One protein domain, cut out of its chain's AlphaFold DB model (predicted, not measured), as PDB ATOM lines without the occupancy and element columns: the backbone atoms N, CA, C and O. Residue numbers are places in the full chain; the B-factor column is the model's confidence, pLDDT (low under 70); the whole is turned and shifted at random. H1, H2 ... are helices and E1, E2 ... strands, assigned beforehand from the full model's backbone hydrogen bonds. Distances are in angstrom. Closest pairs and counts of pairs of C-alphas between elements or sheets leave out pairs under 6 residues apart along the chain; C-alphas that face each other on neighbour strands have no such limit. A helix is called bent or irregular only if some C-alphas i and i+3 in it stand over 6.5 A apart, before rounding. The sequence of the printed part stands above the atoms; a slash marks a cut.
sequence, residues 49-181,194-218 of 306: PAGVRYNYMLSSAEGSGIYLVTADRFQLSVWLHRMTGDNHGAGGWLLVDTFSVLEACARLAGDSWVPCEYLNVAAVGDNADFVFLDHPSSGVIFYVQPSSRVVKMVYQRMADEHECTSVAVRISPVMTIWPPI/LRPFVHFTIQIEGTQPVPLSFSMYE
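What this domain is: This is residues 49 to 181 and 194 to 218 of the 306 residues of an uncharacterized protein of Triticum urartu (UniProt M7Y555). Three sheets follow one another, partly face to face: E1 to E4, then E5 to E8 in the middle, then a smaller one in which E9 and E10 form a long ribbon beside short E11. One helix, H1, covers E7 and E8. The printed part has 158 residues, with elements in the order E1 E2 E3 E4 H1 E5 E6 E7 E8 E9 E10 E11; the two four-stranded sheets are antiparallel, in chain order. The class is mostly strand, and the whole is compact, with a radius of gyration of the C-alphas of 16.7 A and spans of 54 by 48 by 27 A.

Where its parts are: Find C-alpha 56 at (169.299, 128.942, 86.861), where E1 begins, running to residue 61. E2, residues 65 to 72, and E3, residues 75 to 82, are 22.6 A long each; E4, residues 93 to 100, bends by 56 degrees at residue 96. H1, residues 102 to 112, begins at (183.200, 123.546, 77.925); it is irregular, with C-alphas 108 and 111 9.0 A apart. Then come E5, 120 to 124, E6, 131 to 135, E7, 140 to 145, and E8, 150 to 156. E9, residues 169 to 176, is 21.6 A long and E10, residues 197 to 204, 23.0 A; E11, residues 210 to 212, ends at (188.390, 140.589, 94.306).

How they stand to each other: E1 to E4 form a meander, each strand the antiparallel neighbour of the one before, and so do E5 to E8; both sheets are strongly twisted. Look at N 59 and O 67, 2.9 A, between E1 and E2, and at N 78 and O 97, 2.8 A, between E3 and E4. These two sheets are face to face, their strands at 39 degrees; the closest C-alphas of E1 and E5 are Tyr 56 and Val 121, 5.8 A. In the second sheet, N 133 and O 142 of E6 and E7 are 2.8 A apart. H1 is on this sheet at a height of 9.4 A, over E7 and E8, making two layers, a helix on one face of a sheet; the C-alphas of Leu 108 and Met 153 come to 6.2 A. In H1, 5 of 7 O i to N i+4 pairs are within hydrogen-bond range. The third sheet faces the second, completing a stack of sheets, face to face in turn: the closest C-alphas of E5 and E9 are Ala 123 and Ile 171, 6.3 A. N 172 and O 201 of antiparallel E9 and E10 are 2.9 A apart; E10 and E11 meet only at a point, C-alphas 201 and 211, 5.2 A.

The domain as a whole: The two C-alphas farthest apart, Asp 86 and Asp 160, are 53.8 A apart. Residues 182 to 193 are not printed, and C-alphas 181 and 194 are 10.8 A apart across the cut. The link from E8 to E9 is long, 12 residues. Mean pLDDT of the printed part is 70.5; residue 63, residues 84 to 91, 158 to 181 and 194 to 218 are under 70.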
ATOM      1  N   PRO A  49     161.077 127.533  81.099       86.00
ATOM      2  CA  PRO A  49     161.218 126.870  79.809       86.00
ATOM      3  C   PRO A  49     161.287 125.346  79.960       86.00
ATOM      4  O   PRO A  49     161.831 124.816  80.934       86.00
ATOM      5  N   ALA A  50     160.757 124.623  78.973       81.62
ATOM      6  CA  ALA A  50     160.740 123.166  78.997       81.62
ATOM      7  C   ALA A  50     162.159 122.589  79.163       81.62
ATOM      8  O   ALA A  50     163.081 122.956  78.442       81.62
ATOM      9  N   GLY A  51     162.317 121.663  80.112       78.31
ATOM     10  CA  GLY A  51     163.602 121.026  80.426       78.31
ATOM     11  C   GLY A  51     164.414 121.738  81.511       78.31
ATOM     12  O   GLY A  51     165.259 121.098  82.132       78.31
ATOM     13  N   VAL A  52     164.106 122.999  81.827       82.00
ATOM     14  CA  VAL A  52     164.758 123.731  82.919       82.00
ATOM     15  C   VAL A  52     164.083 123.370  84.242       82.00
ATOM     16  O   VAL A  52     162.877 123.546  84.409       82.00
ATOM     17  N   ARG A  53     164.855 122.839  85.193       70.19
ATOM     18  CA  ARG A  53     164.349 122.441  86.524       70.19
ATOM     19  C   ARG A  53     165.153 123.035  87.669       70.19
ATOM     20  O   ARG A  53     164.583 123.463  88.664       70.19
ATOM     21  N   TYR A  54     166.468 123.046  87.516       74.69
ATOM     22  CA  TYR A  54     167.436 123.537  88.486       74.69
ATOM     23  C   TYR A  54     168.530 124.310  87.749       74.69
ATOM     24  O   TYR A  54     168.538 124.352  86.520       74.69
ATOM     25  N   ASN A  55     169.439 124.913  88.514       83.44
ATOM     26  CA  ASN A  55     170.629 125.580  87.999       83.44
ATOM     27  C   ASN A  55     170.345 126.746  87.040       83.44
ATOM     28  O   ASN A  55     170.711 126.749  85.859       83.44
ATOM     29  N   TYR A  56     169.648 127.737  87.580       86.62
ATOM     30  CA  TYR A  56     169.299 128.942  86.861       86.62
ATOM     31  C   TYR A  56     169.285 130.145  87.787       86.62
ATOM     32  O   TYR A  56     169.074 130.022  88.997       86.62
ATOM     33  N   MET A  57     169.444 131.311  87.184       86.75
ATOM     34  CA  MET A  57     169.265 132.593  87.839       86.75
ATOM     35  C   MET A  57     168.477 133.529  86.941       86.75
ATOM     36  O   MET A  57     168.433 133.368  85.719       86.75
ATOM     37  N   LEU A  58     167.817 134.481  87.582       87.75
ATOM     38  CA  LEU A  58     167.081 135.522  86.896       87.75
ATOM     39  C   LEU A  58     167.965 136.762  86.787       87.75
ATOM     40  O   LEU A  58     168.845 136.972  87.617       87.75
ATOM     41  N   SER A  59     167.699 137.574  85.777       87.19
ATOM     42  CA  SER A  59     168.314 138.883  85.582       87.19
ATOM     43  C   SER A  59     167.273 139.852  85.027       87.19
ATOM     44  O   SER A  59     166.350 139.443  84.312       87.19
ATOM     45  N   SER A  60     167.379 141.128  85.389       85.69
ATOM     46  CA  SER A  60     166.547 142.174  84.795       85.69
ATOM     47  C   SER A  60     166.870 142.308  83.307       85.69
ATOM     48  O   SER A  60     168.026 142.204  82.922       85.69
ATOM     49  N   ALA A  61     165.871 142.536  82.456       85.56
ATOM     50  CA  ALA A  61     166.085 142.817  81.037       85.56
ATOM     51  C   ALA A  61     165.669 144.258  80.716       85.56
ATOM     52  O   ALA A  61     164.710 144.429  79.966       85.56
ATOM     53  N   GLU A  62     166.302 145.258  81.346       76.44
ATOM     54  CA  GLU A  62     166.109 146.717  81.184       76.44
ATOM     55  C   GLU A  62     164.826 147.122  80.433       76.44
ATOM     56  O   GLU A  62     164.812 147.430  79.241       76.44
ATOM     57  N   GLY A  63     163.685 147.060  81.122       69.62
ATOM     58  CA  GLY A  63     162.400 147.510  80.574       69.62
ATOM     59  C   GLY A  63     161.744 146.590  79.531       69.62
ATOM     60  O   GLY A  63     160.568 146.769  79.219       69.62
ATOM     61  N   SER A  64     162.416 145.549  79.043       73.06
ATOM     62  CA  SER A  64     161.855 144.544  78.126       73.06
ATOM     63  C   SER A  64     161.250 143.321  78.834       73.06
ATOM     64  O   SER A  64     160.359 142.663  78.286       73.06
ATOM     65  N   GLY A  65     161.670 143.040  80.071       86.75
ATOM     66  CA  GLY A  65     161.153 141.930  80.869       86.75
ATOM     67  C   GLY A  65     162.217 141.308  81.763       86.75
ATOM     68  O   GLY A  65     162.925 142.028  82.463       86.75
ATOM     69  N   ILE A  66     162.310 139.978  81.752       89.31
ATOM     70  CA  ILE A  66     163.211 139.213  82.624       89.31
ATOM     71  C   ILE A  66     164.008 138.219  81.798       89.31
ATOM     72  O   ILE A  66     163.432 137.466  81.006       89.31
ATOM     73  N   TYR A  67     165.313 138.175  82.036       91.69
ATOM     74  CA  TYR A  67     166.162 137.097  81.574       91.69
ATOM     75  C   TYR A  67     166.188 135.945  82.573       91.69
ATOM     76  O   TYR A  67     166.209 136.131  83.787       91.69
ATOM     77  N   LEU A  68     166.234 134.736  82.037       92.25
ATOM     78  CA  LEU A  68     166.544 133.516  82.754       92.25
ATOM     79  C   LEU A  68     167.806 132.937  82.128       92.25
ATOM     80  O   LEU A  68     167.816 132.581  80.949       92.25
ATOM     81  N   VAL A  69     168.859 132.831  82.926       93.00
ATOM     82  CA  VAL A  69     170.120 132.221  82.514       93.00
ATOM     83  C   VAL A  69     170.207 130.843  83.137       93.00
ATOM     84  O   VAL A  69     170.061 130.688  84.348       93.00
ATOM     85  N   THR A  70     170.438 129.838  82.302       92.50
ATOM     86  CA  THR A  70     170.467 128.430  82.698       92.50
ATOM     87  C   THR A  70     171.766 127.794  82.238       92.50
ATOM     88  O   THR A  70     172.207 128.079  81.121       92.50
ATOM     89  N   ALA A  71     172.318 126.877  83.026       91.12
ATOM     90  CA  ALA A  71     173.390 126.002  82.565       91.12
ATOM     91  C   ALA A  71     172.927 124.540  82.612       91.12
ATOM     92  O   ALA A  71     172.661 123.986  83.678       91.12
ATOM     93  N   ASP A  72     172.832 123.908  81.443       89.81
ATOM     94  CA  ASP A  72     172.674 122.457  81.348       89.81
ATOM     95  C   ASP A  72     174.025 121.847  80.993       89.81
ATOM     96  O   ASP A  72     174.550 122.032  79.891       89.81
ATOM     97  N   ARG A  73     174.627 121.157  81.961       89.19
ATOM     98  CA  ARG A  73     176.016 120.699  81.899       89.19
ATOM     99  C   ARG A  73     176.979 121.865  81.634       89.19
ATOM    100  O   ARG A  73     177.297 122.624  82.541       89.19
ATOM    101  N   PHE A  74     177.399 122.023  80.380       91.25
ATOM    102  CA  PHE A  74     178.287 123.082  79.892       91.25
ATOM    103  C   PHE A  74     177.643 123.925  78.783       91.25
ATOM    104  O   PHE A  74     178.345 124.652  78.079       91.25
ATOM    105  N   GLN A  75     176.336 123.776  78.566       94.00
ATOM    106  CA  GLN A  75     175.549 124.591  77.648       94.00
ATOM    107  C   GLN A  75     174.901 125.725  78.432       94.00
ATOM    108  O   GLN A  75     173.990 125.502  79.232       94.00
ATOM    109  N   LEU A  76     175.380 126.943  78.199       95.38
ATOM    110  CA  LEU A  76     174.790 128.151  78.754       95.38
ATOM    111  C   LEU A  76     173.668 128.608  77.825       95.38
ATOM    112  O   LEU A  76     173.882 128.725  76.620       95.38
ATOM    113  N   SER A  77     172.483 128.864  78.370       95.50
ATOM    114  CA  SER A  77     171.340 129.373  77.606       95.50
ATOM    115  C   SER A  77     170.724 130.589  78.287       95.50
ATOM    116  O   SER A  77     170.604 130.621  79.512       95.50
ATOM    117  N   VAL A  78     170.333 131.574  77.482       94.75
ATOM    118  CA  VAL A  78     169.712 132.828  77.916       94.75
ATOM    119  C   VAL A  78     168.315 132.906  77.319       94.75
ATOM    120  O   VAL A  78     168.143 132.930  76.098       94.75
ATOM    121  N   TRP A  79     167.310 132.953  78.184       94.06
ATOM    122  CA  TRP A  79     165.901 133.032  77.818       94.06
ATOM    123  C   TRP A  79     165.338 134.386  78.228       94.06
ATOM    124  O   TRP A  79     165.636 134.861  79.314       94.06
ATOM    125  N   LEU A  80     164.490 134.988  77.401       91.88
ATOM    126  CA  LEU A  80     163.799 136.241  77.691       91.88
ATOM    127  C   LEU A  80     162.306 135.986  77.850       91.88
ATOM    128  O   LEU A  80     161.663 135.494  76.922       91.88
ATOM    129  N   HIS A  81     161.745 136.383  78.987       88.50
ATOM    130  CA  HIS A  81     160.307 136.523  79.152       88.50
ATOM    131  C   HIS A  81     159.934 137.994  79.010       88.50
ATOM    132  O   HIS A  81     160.263 138.815  79.873       88.50
ATOM    133  N   ARG A  82     159.229 138.332  77.928       86.06
ATOM    134  CA  ARG A  82     158.769 139.705  77.709       86.06
ATOM    135  C   ARG A  82     157.603 140.025  78.633       86.06
ATOM    136  O   ARG A  82     156.694 139.217  78.810       86.06
ATOM    137  N   MET A  83     157.651 141.210  79.232       74.19
ATOM    138  CA  MET A  83     156.569 141.724  80.084       74.19
ATOM    139  C   MET A  83     155.618 142.658  79.322       74.19
ATOM    140  O   MET A  83     154.552 142.993  79.830       74.19
ATOM    141  N   THR A  84     155.979 143.059  78.100       63.47
ATOM    142  CA  THR A  84     155.181 143.916  77.218       63.47
ATOM    143  C   THR A  84     154.803 143.156  75.940       63.47
ATOM    144  O   THR A  84     155.670 142.646  75.233       63.47
ATOM    145  N   GLY A  85     153.498 143.072  75.647       55.75
ATOM    146  CA  GLY A  85     152.951 142.412  74.451       55.75
ATOM    147  C   GLY A  85     152.116 141.154  74.724       55.75
ATOM    148  O   GLY A  85     152.058 140.630  75.836       55.75
ATOM    149  N   ASP A  86     151.432 140.691  73.683       49.84
ATOM    150  CA  ASP A  86     150.608 139.488  73.630       49.84
ATOM    151  C   ASP A  86     151.483 138.219  73.549       49.84
ATOM    152  O   ASP A  86     151.999 137.822  72.505       49.84
ATOM    153  N   ASN A  87     151.687 137.575  74.702       51.59
ATOM    154  CA  ASN A  87     152.492 136.358  74.849       51.59
ATOM    155  C   ASN A  87     151.871 135.155  74.102       51.59
ATOM    156  O   ASN A  87     151.061 134.412  74.654       51.59
ATOM    157  N   HIS A  88     152.294 134.922  72.855       41.97
ATOM    158  CA  HIS A  88     151.805 133.840  71.980       41.97
ATOM    159  C   HIS A  88     152.794 132.667  71.786       41.97
ATOM    160  O   HIS A  88     152.867 132.071  70.713       41.97
ATOM    161  N   GLY A  89     153.556 132.299  72.822       46.59
ATOM    162  CA  GLY A  89     154.485 131.158  72.791       46.59
ATOM    163  C   GLY A  89     154.437 130.312  74.063       46.59
ATOM    164  O   GLY A  89     153.925 130.766  75.083       46.59
ATOM    165  N   ALA A  90     154.963 129.081  73.998       43.19
ATOM    166  CA  ALA A  90     154.948 128.084  75.075       43.19
ATOM    167  C   ALA A  90     155.514 128.645  76.396       43.19
ATOM    168  O   ALA A  90     156.719 128.640  76.629       43.19
ATOM    169  N   GLY A  91     154.631 129.171  77.248       59.25
ATOM    170  CA  GLY A  91     154.986 129.769  78.536       59.25
ATOM    171  C   GLY A  91     155.622 131.166  78.480       59.25
ATOM    172  O   GLY A  91     156.148 131.600  79.494       59.25
ATOM    173  N   GLY A  92     155.599 131.865  77.336       78.75
ATOM    174  CA  GLY A  92     156.072 133.260  77.220       78.75
ATOM    175  C   GLY A  92     157.595 133.468  77.158       78.75
ATOM    176  O   GLY A  92     158.045 134.608  77.051       78.75
ATOM    177  N   TRP A  93     158.400 132.399  77.186       88.19
ATOM    178  CA  TRP A  93     159.862 132.483  77.081       88.19
ATOM    179  C   TRP A  93     160.357 132.377  75.638       88.19
ATOM    180  O   TRP A  93     159.941 131.501  74.880       88.19
ATOM    181  N   LEU A  94     161.320 133.224  75.288       91.00
ATOM    182  CA  LEU A  94     162.065 133.186  74.036       91.00
ATOM    183  C   LEU A  94     163.520 132.808  74.319       91.00
ATOM    184  O   LEU A  94     164.183 133.504  75.079       91.00
ATOM    185  N   LEU A  95     164.038 131.758  73.680       92.75
ATOM    186  CA  LEU A  95     165.477 131.482  73.695       92.75
ATOM    187  C   LEU A  95     166.193 132.570  72.891       92.75
ATOM    188  O   LEU A  95     166.042 132.636  71.671       92.75
ATOM    189  N   VAL A  96     166.929 133.436  73.580       92.94
ATOM    190  CA  VAL A  96     167.711 134.510  72.956       92.94
ATOM    191  C   VAL A  96     169.061 133.976  72.518       92.94
ATOM    192  O   VAL A  96     169.542 134.329  71.443       92.94
ATOM    193  N   ASP A  97     169.658 133.113  73.339       94.25
ATOM    194  CA  ASP A  97     171.007 132.646  73.095       94.25
ATOM    195  C   ASP A  97     171.299 131.279  73.708       94.25
ATOM    196  O   ASP A  97     170.746 130.927  74.750       94.25
ATOM    197  N   THR A  98     172.195 130.524  73.078       95.38
ATOM    198  CA  THR A  98     172.699 129.253  73.602       95.38
ATOM    199  C   THR A  98     174.080 128.933  73.036       95.38
ATOM    200  O   THR A  98     174.307 129.031  71.826       95.38
ATOM    201  N   PHE A  99     175.030 128.574  73.900       95.75
ATOM    202  CA  PHE A  99     176.374 128.175  73.481       95.75
ATOM    203  C   PHE A  99     177.092 127.337  74.543       95.75
ATOM    204  O   PHE A  99     176.822 127.428  75.741       95.75
ATOM    205  N   SER A 100     178.067 126.541  74.093       95.31
ATOM    206  CA  SER A 100     178.886 125.735  74.992       95.31
ATOM    207  C   SER A 100     180.073 126.526  75.532       95.31
ATOM    208  O   SER A 100     180.791 127.172  74.770       95.31
ATOM    209  N   VAL A 101     180.319 126.412  76.837       94.44
ATOM    210  CA  VAL A 101     181.494 126.989  77.515       94.44
ATOM    211  C   VAL A 101     182.583 125.953  77.818       94.44
ATOM    212  O   VAL A 101     183.658 126.322  78.284       94.44
ATOM    213  N   LEU A 102     182.340 124.668  77.523       92.88
ATOM    214  CA  LEU A 102     183.200 123.546  77.925       92.88
ATOM    215  C   LEU A 102     184.661 123.740  77.511       92.88
ATOM    216  O   LEU A 102     185.553 123.667  78.349       92.88
ATOM    217  N   GLU A 103     184.910 123.992  76.226       92.44
ATOM    218  CA  GLU A 103     186.273 124.085  75.698       92.44
ATOM    219  C   GLU A 103     187.042 125.260  76.315       92.44
ATOM    220  O   GLU A 103     188.217 125.133  76.661       92.44
ATOM    221  N   ALA A 104     186.376 126.403  76.489       92.75
ATOM    222  CA  ALA A 104     186.984 127.577  77.097       92.75
ATOM    223  C   ALA A 104     187.285 127.344  78.584       92.75
ATOM    224  O   ALA A 104     188.403 127.618  79.021       92.75
ATOM    225  N   CYS A 105     186.334 126.786  79.337       91.06
ATOM    226  CA  CYS A 105     186.511 126.451  80.750       91.06
ATOM    227  C   CYS A 105     187.628 125.420  80.960       91.06
ATOM    228  O   CYS A 105     188.518 125.656  81.773       91.06
ATOM    229  N   ALA A 106     187.638 124.329  80.189       90.50
ATOM    230  CA  ALA A 106     188.657 123.284  80.291       90.50
ATOM    231  C   ALA A 106     190.062 123.823  79.986       90.50
ATOM    232  O   ALA A 106     191.012 123.545  80.715       90.50
ATOM    233  N   ARG A 107     190.190 124.659  78.948       92.06
ATOM    234  CA  ARG A 107     191.462 125.317  78.617       92.06
ATOM    235  C   ARG A 107     191.943 126.270  79.709       92.06
ATOM    236  O   ARG A 107     193.145 126.346  79.937       92.06
ATOM    237  N   LEU A 108     191.035 127.023  80.329       88.12
ATOM    238  CA  LEU A 108     191.378 128.006  81.360       88.12
ATOM    239  C   LEU A 108     191.722 127.356  82.702       88.12
ATOM    240  O   LEU A 108     192.629 127.830  83.375       88.12
ATOM    241  N   ALA A 109     191.027 126.279  83.073       85.25
ATOM    242  CA  ALA A 109     191.322 125.520  84.284       85.25
ATOM    243  C   ALA A 109     192.643 124.740  84.180       85.25
ATOM    244  O   ALA A 109     193.303 124.519  85.197       85.25
ATOM    245  N   GLY A 110     193.041 124.326  82.970       87.31
ATOM    246  CA  GLY A 110     194.299 123.613  82.739       87.31
ATOM    247  C   GLY A 110     194.408 122.366  83.617       87.31
ATOM    248  O   GLY A 110     193.503 121.537  83.638       87.31
ATOM    249  N   ASP A 111     195.489 122.270  84.390       83.69
ATOM    250  CA  ASP A 111     195.767 121.128  85.274       83.69
ATOM    251  C   ASP A 111     194.755 120.966  86.415       83.69
ATOM    252  O   ASP A 111     194.645 119.891  87.002       83.69
ATOM    253  N   SER A 112     193.990 122.015  86.725       78.75
ATOM    254  CA  SER A 112     192.929 121.944  87.729       78.75
ATOM    255  C   SER A 112     191.602 121.422  87.186       78.75
ATOM    256  O   SER A 112     190.652 121.247  87.949       78.75
ATOM    257  N   TRP A 113     191.500 121.182  85.876       84.44
ATOM    258  CA  TRP A 113     190.275 120.669  85.289       84.44
ATOM    259  C   TRP A 113     189.985 119.251  85.782       84.44
ATOM    260  O   TRP A 113     190.631 118.279  85.388       84.44
ATOM    261  N   VAL A 114     188.955 119.129  86.611       78.88
ATOM    262  CA  VAL A 114     188.404 117.840  87.024       78.88
ATOM    263  C   VAL A 114     187.203 117.542  86.133       78.88
ATOM    264  O   VAL A 114     186.276 118.346  86.112       78.88
ATOM    265  N   PRO A 115     187.168 116.418  85.396       73.06
ATOM    266  CA  PRO A 115     185.995 116.060  84.610       73.06
ATOM    267  C   PRO A 115     184.754 115.946  85.507       73.06
ATOM    268  O   PRO A 115     184.613 114.990  86.267       73.06
ATOM    269  N   CYS A 116     183.866 116.933  85.424       71.31
ATOM    270  CA  CYS A 116     182.563 116.946  86.079       71.31
ATOM    271  C   CYS A 116     181.453 116.988  85.029       71.31
ATOM    272  O   CYS A 116     181.688 117.284  83.855       71.31
ATOM    273  N   GLU A 117     180.230 116.676  85.444       73.50
ATOM    274  CA  GLU A 117     179.085 116.622  84.541       73.50
ATOM    275  C   GLU A 117     178.416 117.987  84.331       73.50
ATOM    276  O   GLU A 117     177.650 118.121  83.376       73.50
ATOM    277  N   TYR A 118     178.683 118.997  85.176       82.75
ATOM    278  CA  TYR A 118     177.989 120.286  85.098       82.75
ATOM    279  C   TYR A 118     178.718 121.479  85.737       82.75
ATOM    280  O   TYR A 118     179.596 121.327  86.585       82.75
ATOM    281  N   LEU A 119     178.303 122.680  85.324       88.38
ATOM    282  CA  LEU A 119     178.611 123.972  85.944       88.38
ATOM    283  C   LEU A 119     177.375 124.517  86.653       88.38
ATOM    284  O   LEU A 119     176.275 124.348  86.134       88.38
ATOM    285  N   ASN A 120     177.544 125.224  87.768       86.81
ATOM    286  CA  ASN A 120     176.465 125.947  88.441       86.81
ATOM    287  C   ASN A 120     176.431 127.423  88.023       86.81
ATOM    288  O   ASN A 120     177.472 128.073  87.982       86.81
ATOM    289  N   VAL A 121     175.248 127.986  87.778       88.44
ATOM    290  CA  VAL A 121     175.047 129.434  87.623       88.44
ATOM    291  C   VAL A 121     175.078 130.067  89.013       88.44
ATOM    292  O   VAL A 121     174.137 129.909  89.791       88.44
ATOM    293  N   ALA A 122     176.181 130.741  89.335       82.38
ATOM    294  CA  ALA A 122     176.453 131.276  90.668       82.38
ATOM    295  C   ALA A 122     176.006 132.736  90.837       82.38
ATOM    296  O   ALA A 122     175.614 133.131  91.932       82.38
ATOM    297  N   ALA A 123     176.083 133.535  89.770       80.62
ATOM    298  CA  ALA A 123     175.564 134.903  89.704       80.62
ATOM    299  C   ALA A 123     175.330 135.316  88.247       80.62
ATOM    300  O   ALA A 123     175.979 134.800  87.335       80.62
ATOM    301  N   VAL A 124     174.421 136.262  88.031       85.06
ATOM    302  CA  VAL A 124     174.134 136.856  86.721       85.06
ATOM    303  C   VAL A 124     174.047 138.363  86.912       85.06
ATOM    304  O   VAL A 124     173.425 138.813  87.874       85.06
ATOM    305  N   GLY A 125     174.704 139.115  86.035       79.75
ATOM    306  CA  GLY A 125     174.596 140.570  85.998       79.75
ATOM    307  C   GLY A 125     173.283 141.037  85.389       79.75
ATOM    308  O   GLY A 125     172.510 140.241  84.845       79.75
ATOM    309  N   ASP A 126     173.002 142.328  85.484       81.44
ATOM    310  CA  ASP A 126     171.828 142.904  84.840       81.44
ATOM    311  C   ASP A 126     171.910 142.760  83.313       81.44
ATOM    312  O   ASP A 126     172.978 142.645  82.717       81.44
ATOM    313  N   ASN A 127     170.761 142.639  82.650       83.75
ATOM    314  CA  ASN A 127     170.656 142.329  81.220       83.75
ATOM    315  C   ASN A 127     171.317 141.021  80.756       83.75
ATOM    316  O   ASN A 127     171.481 140.816  79.549       83.75
ATOM    317  N   ALA A 128     171.680 140.127  81.678       89.00
ATOM    318  CA  ALA A 128     172.528 138.971  81.392       89.00
ATOM    319  C   ALA A 128     173.825 139.362  80.646       89.00
ATOM    320  O   ALA A 128     174.314 138.626  79.783       89.00
ATOM    321  N   ASP A 129     174.373 140.534  80.966       86.06
ATOM    322  CA  ASP A 129     175.608 141.066  80.396       86.06
ATOM    323  C   ASP A 129     176.834 140.211  80.760       86.06
ATOM    324  O   ASP A 129     177.730 140.014  79.932       86.06
ATOM    325  N   PHE A 130     176.833 139.628  81.958       85.25
ATOM    326  CA  PHE A 130     177.779 138.629  82.416       85.25
ATOM    327  C   PHE A 130     177.126 137.550  83.284       85.25
ATOM    328  O   PHE A 130     176.050 137.706  83.861       85.25
ATOM    329  N   VAL A 131     177.825 136.425  83.392       89.69
ATOM    330  CA  VAL A 131     177.437 135.259  84.180       89.69
ATOM    331  C   VAL A 131     178.665 134.733  84.904       89.69
ATOM    332  O   VAL A 131     179.717 134.542  84.293       89.69
ATOM    333  N   PHE A 132     178.526 134.454  86.193       87.75
ATOM    334  CA  PHE A 132     179.507 133.688  86.943       87.75
ATOM    335  C   PHE A 132     179.086 132.225  87.012       87.75
ATOM    336  O   PHE A 132     177.971 131.904  87.433       87.75
ATOM    337  N   LEU A 133     179.993 131.342  86.605       90.38
ATOM    338  CA  LEU A 133     179.813 129.900  86.636       90.38
ATOM    339  C   LEU A 133     180.762 129.289  87.657       90.38
ATOM    340  O   LEU A 133     181.973 129.476  87.568       90.38
ATOM    341  N   ASP A 134     180.207 128.545  88.602       86.81
ATOM    342  CA  ASP A 134     180.961 127.735  89.549       86.81
ATOM    343  C   ASP A 134     181.171 126.332  88.975       86.81
ATOM    344  O   ASP A 134     180.231 125.704  88.477       86.81
ATOM    345  N   HIS A 135     182.406 125.844  89.027       86.44
ATOM    346  CA  HIS A 135     182.749 124.461  88.733       86.44
ATOM    347  C   HIS A 135     183.096 123.740  90.042       86.44
ATOM    348  O   HIS A 135     184.256 123.779  90.476       86.44
ATOM    349  N   PRO A 136     182.124 123.044  90.663       76.94
ATOM    350  CA  PRO A 136     182.264 122.548  92.030       76.94
ATOM    351  C   PRO A 136     183.456 121.609  92.215       76.94
ATOM    352  O   PRO A 136     184.116 121.638  93.247       76.94
ATOM    353  N   SER A 137     183.746 120.785  91.203       77.75
ATOM    354  CA  SER A 137     184.777 119.749  91.287       77.75
ATOM    355  C   SER A 137     186.205 120.277  91.210       77.75
ATOM    356  O   SER A 137     187.102 119.602  91.700       77.75
ATOM    357  N   SER A 138     186.433 121.447  90.607       76.62
ATOM    358  CA  SER A 138     187.761 122.083  90.596       76.62
ATOM    359  C   SER A 138     187.848 123.315  91.496       76.62
ATOM    360  O   SER A 138     188.912 123.925  91.583       76.62
ATOM    361  N   GLY A 139     186.729 123.732  92.102       76.00
ATOM    362  CA  GLY A 139     186.640 124.966  92.882       76.00
ATOM    363  C   GLY A 139     186.965 126.223  92.069       76.00
ATOM    364  O   GLY A 139     187.490 127.189  92.622       76.00
ATOM    365  N   VAL A 140     186.724 126.200  90.755       83.69
ATOM    366  CA  VAL A 140     187.023 127.319  89.849       83.69
ATOM    367  C   VAL A 140     185.758 128.115  89.571       83.69
ATOM    368  O   VAL A 140     184.727 127.534  89.238       83.69
ATOM    369  N   ILE A 141     185.866 129.444  89.629       84.62
ATOM    370  CA  ILE A 141     184.815 130.355  89.170       84.62
ATOM    371  C   ILE A 141     185.220 130.968  87.833       84.62
ATOM    372  O   ILE A 141     186.293 131.569  87.691       84.62
ATOM    373  N   PHE A 142     184.325 130.851  86.858       86.00
ATOM    374  CA  PHE A 142     184.452 131.461  85.546       86.00
ATOM    375  C   PHE A 142     183.535 132.671  85.424       86.00
ATOM    376  O   PHE A 142     182.360 132.604  85.760       86.00
ATOM    377  N   TYR A 143     184.060 133.756  84.875       88.19
ATOM    378  CA  TYR A 143     183.285 134.853  84.319       88.19
ATOM    379  C   TYR A 143     183.017 134.562  82.845       88.19
ATOM    380  O   TYR A 143     183.943 134.237  82.095       88.19
ATOM    381  N   VAL A 144     181.773 134.719  82.421       90.88
ATOM    382  CA  VAL A 144     181.341 134.590  81.033       90.88
ATOM    383  C   VAL A 144     180.616 135.862  80.648       90.88
ATOM    384  O   VAL A 144     179.693 136.271  81.338       90.88
ATOM    385  N   GLN A 145     180.991 136.460  79.526       90.75
ATOM    386  CA  GLN A 145     180.220 137.522  78.898       90.75
ATOM    387  C   GLN A 145     179.432 136.903  77.740       90.75
ATOM    388  O   GLN A 145     180.052 136.556  76.727       90.75
ATOM    389  N   PRO A 146     178.099 136.717  77.850       90.31
ATOM    390  CA  PRO A 146     177.327 136.062  76.807       90.31
ATOM    391  C   PRO A 146     177.513 136.742  75.455       90.31
ATOM    392  O   PRO A 146     178.006 136.092  74.542       90.31
ATOM    393  N   SER A 147     177.265 138.046  75.333       89.19
ATOM    394  CA  SER A 147     177.293 138.775  74.051       89.19
ATOM    395  C   SER A 147     178.575 138.592  73.220       89.19
ATOM    396  O   SER A 147     178.508 138.508  71.996       89.19
ATOM    397  N   SER A 148     179.738 138.496  73.870       91.00
ATOM    398  CA  SER A 148     181.048 138.370  73.217       91.00
ATOM    399  C   SER A 148     181.631 136.953  73.256       91.00
ATOM    400  O   SER A 148     182.671 136.710  72.643       91.00
ATOM    401  N   ARG A 149     180.989 136.018  73.975       92.50
ATOM    402  CA  ARG A 149     181.484 134.654  74.260       92.50
ATOM    403  C   ARG A 149     182.828 134.618  74.993       92.50
ATOM    404  O   ARG A 149     183.512 133.594  74.991       92.50
ATOM    405  N   VAL A 150     183.229 135.724  75.617       91.31
ATOM    406  CA  VAL A 150     184.476 135.790  76.380       91.31
ATOM    407  C   VAL A 150     184.303 135.020  77.683       91.31
ATOM    408  O   VAL A 150     183.377 135.285  78.445       91.31
ATOM    409  N   VAL A 151     185.232 134.103  77.955       91.31
ATOM    410  CA  VAL A 151     185.316 133.360  79.217       91.31
ATOM    411  C   VAL A 151     186.642 133.688  79.892       91.31
ATOM    412  O   VAL A 151     187.686 133.722  79.235       91.31
ATOM    413  N   LYS A 152     186.611 133.939  81.200       88.56
ATOM    414  CA  LYS A 152     187.792 134.196  82.033       88.56
ATOM    415  C   LYS A 152     187.694 133.378  83.311       88.56
ATOM    416  O   LYS A 152     186.632 133.313  83.915       88.56
ATOM    417  N   MET A 153     188.801 132.795  83.749       85.62
ATOM    418  CA  MET A 153     188.906 132.273  85.109       85.62
ATOM    419  C   MET A 153     189.165 133.450  86.046       85.62
ATOM    420  O   MET A 153     190.108 134.208  85.819       85.62
ATOM    421  N   VAL A 154     188.321 133.623  87.060       81.06
ATOM    422  CA  VAL A 154     188.414 134.766  87.986       81.06
ATOM    423  C   VAL A 154     188.782 134.354  89.403       81.06
ATOM    424  O   VAL A 154     189.260 135.186  90.167       81.06
ATOM    425  N   TYR A 155     188.588 133.083  89.748       79.81
ATOM    426  CA  TYR A 155     188.942 132.555  91.055       79.81
ATOM    427  C   TYR A 155     189.205 131.049  90.991       79.81
ATOM    428  O   TYR A 155     188.596 130.344  90.182       79.81
ATOM    429  N   GLN A 156     190.081 130.573  91.874       82.56
ATOM    430  CA  GLN A 156     190.376 129.162  92.087       82.56
ATOM    431  C   GLN A 156     190.581 128.889  93.580       82.56
ATOM    432  O   GLN A 156     191.395 129.551  94.225       82.56
ATOM    433  N   ARG A 157     189.858 127.894  94.098       73.00
ATOM    434  CA  ARG A 157     189.973 127.414  95.477       73.00
ATOM    435  C   ARG A 157     191.297 126.679  95.715       73.00
ATOM    436  O   ARG A 157     191.739 125.909  94.860       73.00
ATOM    437  N   MET A 158     191.900 126.868  96.890       62.25
ATOM    438  CA  MET A 158     193.145 126.194  97.280       62.25
ATOM    439  C   MET A 158     192.892 124.778  97.839       62.25
ATOM    440  O   MET A 158     191.783 124.422  98.238       62.25
ATOM    441  N   ALA A 159     193.925 123.928  97.800       54.28
ATOM    442  CA  ALA A 159     193.858 122.487  98.090       54.28
ATOM    443  C   ALA A 159     193.529 122.121  99.555       54.28
ATOM    444  O   ALA A 159     193.163 120.983  99.830       54.28
ATOM    445  N   ASP A 160     193.658 123.051 100.495       49.47
ATOM    446  CA  ASP A 160     193.312 122.892 101.914       49.47
ATOM    447  C   ASP A 160     191.819 123.119 102.207       49.47
ATOM    448  O   ASP A 160     191.306 122.634 103.209       49.47
ATOM    449  N   GLU A 161     191.101 123.761 101.286       50.78
ATOM    450  CA  GLU A 161     189.647 123.967 101.326       50.78
ATOM    451  C   GLU A 161     188.883 122.877 100.530       50.78
ATOM    452  O   GLU A 161     187.690 123.007 100.248       50.78
ATOM    453  N   HIS A 162     189.572 121.799 100.128       45.34
ATOM    454  CA  HIS A 162     189.043 120.685  99.322       45.34
ATOM    455  C   HIS A 162     188.324 119.596 100.134       45.34
ATOM    456  O   HIS A 162     188.113 118.487  99.630       45.34
ATOM    457  N   GLU A 163     187.900 119.870 101.370       45.53
ATOM    458  CA  GLU A 163     186.915 118.993 102.002       45.53
ATOM    459  C   GLU A 163     185.624 119.068 101.182       45.53
ATOM    460  O   GLU A 163     184.886 120.048 101.255       45.53
ATOM    461  N   CYS A 164     185.419 118.035 100.350       39.91
ATOM    462  CA  CYS A 164     184.294 117.766  99.454       39.91
ATOM    463  C   CYS A 164     182.933 117.925 100.141       39.91
ATOM    464  O   CYS A 164     182.201 116.968 100.395       39.91
ATOM    465  N   THR A 165     182.564 119.163 100.395       40.97
ATOM    466  CA  THR A 165     181.214 119.596 100.658       40.97
ATOM    467  C   THR A 165     180.879 120.550  99.529       40.97
ATOM    468  O   THR A 165     181.715 121.324  99.062       40.97
ATOM    469  N   SER A 166     179.676 120.414  98.989       47.69
ATOM    470  CA  SER A 166     179.111 121.334  98.011       47.69
ATOM    471  C   SER A 166     178.925 122.691  98.689       47.69
ATOM    472  O   SER A 166     177.823 123.029  99.118       47.69
ATOM    473  N   VAL A 167     180.020 123.420  98.883       50.25
ATOM    474  CA  VAL A 167     180.002 124.734  99.504       50.25
ATOM    475  C   VAL A 167     179.326 125.670  98.518       50.25
ATOM    476  O   VAL A 167     179.813 125.854  97.401       50.25
ATOM    477  N   ALA A 168     178.182 126.225  98.914       54.22
ATOM    478  CA  ALA A 168     177.483 127.200  98.101       54.22
ATOM    479  C   ALA A 168     178.387 128.429  97.930       54.22
ATOM    480  O   ALA A 168     178.788 129.075  98.900       54.22
ATOM    481  N   VAL A 169     178.741 128.740  96.683       61.22
ATOM    482  CA  VAL A 169     179.487 129.958  96.364       61.22
ATOM    483  C   VAL A 169     178.493 131.109  96.345       61.22
ATOM    484  O   VAL A 169     177.575 131.135  95.526       61.22
ATOM    485  N   ARG A 170     178.668 132.064  97.259       62.41
ATOM    486  CA  ARG A 170     177.845 133.268  97.335       62.41
ATOM    487  C   ARG A 170     178.618 134.436  96.747       62.41
ATOM    488  O   ARG A 170     179.552 134.948  97.353       62.41
ATOM    489  N   ILE A 171     178.201 134.896  95.579       62.53
ATOM    490  CA  ILE A 171     178.753 136.104  94.965       62.53
ATOM    491  C   ILE A 171     177.827 137.257  95.335       62.53
ATOM    492  O   ILE A 171     176.633 137.205  95.056       62.53
ATOM    493  N   SER A 172     178.361 138.269  96.016       57.97
ATOM    494  CA  SER A 172     177.598 139.446  96.438       57.97
ATOM    495  C   SER A 172     178.178 140.701  95.787       57.97
ATOM    496  O   SER A 172     179.381 140.945  95.931       57.97
ATOM    497  N   PRO A 173     177.368 141.514  95.090       47.62
ATOM    498  CA  PRO A 173     177.800 142.841  94.688       47.62
ATOM    499  C   PRO A 173     178.049 143.688  95.940       47.62
ATOM    500  O   PRO A 173     177.233 143.735  96.859       47.62
ATOM    501  N   VAL A 174     179.189 144.358  95.975       46.66
ATOM    502  CA  VAL A 174     179.509 145.428  96.908       46.66
ATOM    503  C   VAL A 174     179.412 146.734  96.131       46.66
ATOM    504  O   VAL A 174     180.302 147.124  95.377       46.66
ATOM    505  N   MET A 175     178.295 147.425  96.309       43.66
ATOM    506  CA  MET A 175     178.136 148.784  95.811       43.66
ATOM    507  C   MET A 175     178.922 149.711  96.736       43.66
ATOM    508  O   MET A 175     178.600 149.832  97.917       43.66
ATOM    509  N   THR A 176     179.957 150.368  96.215       41.16
ATOM    510  CA  THR A 176     180.596 151.485  96.921       41.16
ATOM    511  C   THR A 176     180.296 152.763  96.158       41.16
ATOM    512  O   THR A 176     180.396 152.806  94.932       41.16
ATOM    513  N   ILE A 177     179.935 153.830  96.874       40.09
ATOM    514  CA  ILE A 177     179.974 155.181  96.310       40.09
ATOM    515  C   ILE A 177     181.465 155.533  96.224       40.09
ATOM    516  O   ILE A 177     182.030 156.125  97.139       40.09
ATOM    517  N   TRP A 178     182.139 155.025  95.191       40.25
ATOM    518  CA  TRP A 178     183.544 155.310  94.926       40.25
ATOM    519  C   TRP A 178     183.658 156.603  94.096       40.25
ATOM    520  O   TRP A 178     182.852 156.804  93.184       40.25
ATOM    521  N   PRO A 179     184.652 157.469  94.368       39.31
ATOM    522  CA  PRO A 179     185.693 157.308  95.373       39.31
ATOM    523  C   PRO A 179     185.215 157.690  96.781       39.31
ATOM    524  O   PRO A 179     184.374 158.578  96.914       39.31
ATOM    525  N   PRO A 180     185.756 157.069  97.849       42.62
ATOM    526  CA  PRO A 180     185.670 157.609  99.187       42.62
ATOM    527  C   PRO A 180     186.115 159.057  99.090       42.62
ATOM    528  O   PRO A 180     187.157 159.374  98.507       42.62
ATOM    529  N   ILE A 181     185.292 159.939  99.637       42.62
ATOM    530  CA  ILE A 181     185.655 161.335  99.792       42.62
ATOM    531  C   ILE A 181     186.769 161.347 100.837       42.62
ATOM    532  O   ILE A 181     186.517 161.437 102.037       42.62
ATOM    533  N   LEU A 194     180.722 162.343  89.291       33.78
ATOM    534  CA  LEU A 194     180.868 161.111  90.066       33.78
ATOM    535  C   LEU A 194     179.964 160.021  89.470       33.78
ATOM    536  O   LEU A 194     178.744 160.187  89.417       33.78
ATOM    537  N   ARG A 195     180.561 158.917  89.009       31.17
ATOM    538  CA  ARG A 195     179.847 157.730  88.507       31.17
ATOM    539  C   ARG A 195     179.940 156.597  89.536       31.17
ATOM    540  O   ARG A 195     181.034 156.381  90.057       31.17
ATOM    541  N   PRO A 196     178.847 155.871  89.830       33.53
ATOM    542  CA  PRO A 196     178.898 154.727  90.733       33.53
ATOM    543  C   PRO A 196     179.706 153.572  90.116       33.53
ATOM    544  O   PRO A 196     179.629 153.318  88.913       33.53
ATOM    545  N   PHE A 197     180.486 152.885  90.953       36.50
ATOM    546  CA  PHE A 197     181.273 151.701  90.599       36.50
ATOM    547  C   PHE A 197     180.718 150.481  91.341       36.50
ATOM    548  O   PHE A 197     180.526 150.532  92.560       36.50
ATOM    549  N   VAL A 198     180.520 149.370  90.628       37.75
ATOM    550  CA  VAL A 198     180.081 148.100  91.230       37.75
ATOM    551  C   VAL A 198     181.292 147.191  91.442       37.75
ATOM    552  O   VAL A 198     181.942 146.781  90.480       37.75
ATOM    553  N   HIS A 199     181.616 146.894  92.702       41.81
ATOM    554  CA  HIS A 199     182.608 145.887  93.099       41.81
ATOM    555  C   HIS A 199     181.876 144.574  93.411       41.81
ATOM    556  O   HIS A 199     180.702 144.603  93.756       41.81
ATOM    557  N   PHE A 200     182.517 143.410  93.294       39.50
ATOM    558  CA  PHE A 200     181.909 142.131  93.683       39.50
ATOM    559  C   PHE A 200     182.805 141.422  94.688       39.50
ATOM    560  O   PHE A 200     184.011 141.301  94.488       39.50
ATOM    561  N   THR A 201     182.207 140.901  95.753       45.47
ATOM    562  CA  THR A 201     182.896 140.030  96.705       45.47
ATOM    563  C   THR A 201     182.378 138.611  96.554       45.47
ATOM    564  O   THR A 201     181.171 138.364  96.575       45.47
ATOM    565  N   ILE A 202     183.302 137.664  96.406       44.03
ATOM    566  CA  ILE A 202     182.989 136.238  96.395       44.03
ATOM    567  C   ILE A 202     183.176 135.729  97.823       44.03
ATOM    568  O   ILE A 202     184.274 135.776  98.375       44.03
ATOM    569  N   GLN A 203     182.091 135.268  98.432       48.53
ATOM    570  CA  GLN A 203     182.101 134.593  99.723       48.53
ATOM    571  C   GLN A 203     181.911 133.093  99.500       48.53
ATOM    572  O   GLN A 203     180.967 132.661  98.836       48.53
ATOM    573  N   ILE A 204     182.806 132.294 100.069       43.41
ATOM    574  CA  ILE A 204     182.704 130.836 100.084       43.41
ATOM    575  C   ILE A 204     182.337 130.441 101.511       43.41
ATOM    576  O   ILE A 204     183.050 130.773 102.460       43.41
ATOM    577  N   GLU A 205     181.182 129.799 101.672       38.97
ATOM    578  CA  GLU A 205     180.622 129.461 102.981       38.97
ATOM    579  C   GLU A 205     181.614 128.597 103.795       38.97
ATOM    580  O   GLU A 205     182.042 127.538 103.352       38.97
ATOM    581  N   GLY A 206     182.036 129.086 104.969       33.00
ATOM    582  CA  GLY A 206     183.048 128.435 105.819       33.00
ATOM    583  C   GLY A 206     184.476 128.997 105.729       33.00
ATOM    584  O   GLY A 206     185.339 128.549 106.480       33.00
ATOM    585  N   THR A 207     184.734 130.001 104.881       33.34
ATOM    586  CA  THR A 207     186.057 130.651 104.732       33.34
ATOM    587  C   THR A 207     185.966 132.174 104.906       33.34
ATOM    588  O   THR A 207     184.883 132.758 104.796       33.34
ATOM    589  N   GLN A 208     187.085 132.843 105.220       31.41
ATOM    590  CA  GLN A 208     187.109 134.310 105.284       31.41
ATOM    591  C   GLN A 208     186.856 134.914 103.887       31.41
ATOM    592  O   GLN A 208     187.394 134.414 102.901       31.41
ATOM    593  N   PRO A 209     186.058 135.994 103.775       32.47
ATOM    594  CA  PRO A 209     185.761 136.623 102.490       32.47
ATOM    595  C   PRO A 209     187.036 137.166 101.834       32.47
ATOM    596  O   PRO A 209     187.774 137.934 102.451       32.47
ATOM    597  N   VAL A 210     187.268 136.806 100.569       33.47
ATOM    598  CA  VAL A 210     188.390 137.323  99.775       33.47
ATOM    599  C   VAL A 210     187.866 138.423  98.843       33.47
ATOM    600  O   VAL A 210     187.066 138.134  97.949       33.47
ATOM    601  N   PRO A 211     188.268 139.695  99.019       31.12
ATOM    602  CA  PRO A 211     187.856 140.766  98.117       31.12
ATOM    603  C   PRO A 211     188.592 140.637  96.775       31.12
ATOM    604  O   PRO A 211     189.821 140.640  96.729       31.12
ATOM    605  N   LEU A 212     187.845 140.556  95.668       32.16
ATOM    606  CA  LEU A 212     188.390 140.589  94.306       32.16
ATOM    607  C   LEU A 212     187.915 141.852  93.587       32.16
ATOM    608  O   LEU A 212     186.723 142.113  93.492       32.16
ATOM    609  N   SER A 213     188.847 142.659  93.089       27.59
ATOM    610  CA  SER A 213     188.555 143.958  92.473       27.59
ATOM    611  C   SER A 213     188.271 143.831  90.977       27.59
ATOM    612  O   SER A 213     189.182 143.546  90.204       27.59
ATOM    613  N   PHE A 214     187.039 144.125  90.552       29.94
ATOM    614  CA  PHE A 214     186.682 144.341  89.144       29.94
ATOM    615  C   PHE A 214     185.872 145.639  89.019       29.94
ATOM    616  O   PHE A 214     185.086 145.949  89.909       29.94
ATOM    617  N   SER A 215     186.093 146.418  87.955       25.38
ATOM    618  CA  SER A 215     185.433 147.709  87.712       25.38
ATOM    619  C   SER A 215     184.422 147.615  86.565       25.38
ATOM    620  O   SER A 215     184.774 147.179  85.468       25.38
ATOM    621  N   MET A 216     183.182 148.054  86.799       26.41
ATOM    622  CA  MET A 216     182.146 148.243  85.768       26.41
ATOM    623  C   MET A 216     181.310 149.499  86.075       26.41
ATOM    624  O   MET A 216     181.152 149.862  87.242       26.41
ATOM    625  N   TYR A 217     180.846 150.183  85.021       23.91
ATOM    626  CA  TYR A 217     180.116 151.460  85.067       23.91
ATOM    627  C   TYR A 217     178.638 151.239  84.718       23.91
ATOM    628  O   TYR A 217     178.372 150.533  83.748       23.91
ATOM    629  N   GLU A 218     177.706 151.893  85.419       26.19
ATOM    630  CA  GLU A 218     176.261 151.800  85.140       26.19
ATOM    631  C   GLU A 218     175.568 153.185  85.165       26.19
ATOM    632  O   GLU A 218     175.995 154.089  85.893       26.19
TER     633      GLU A 218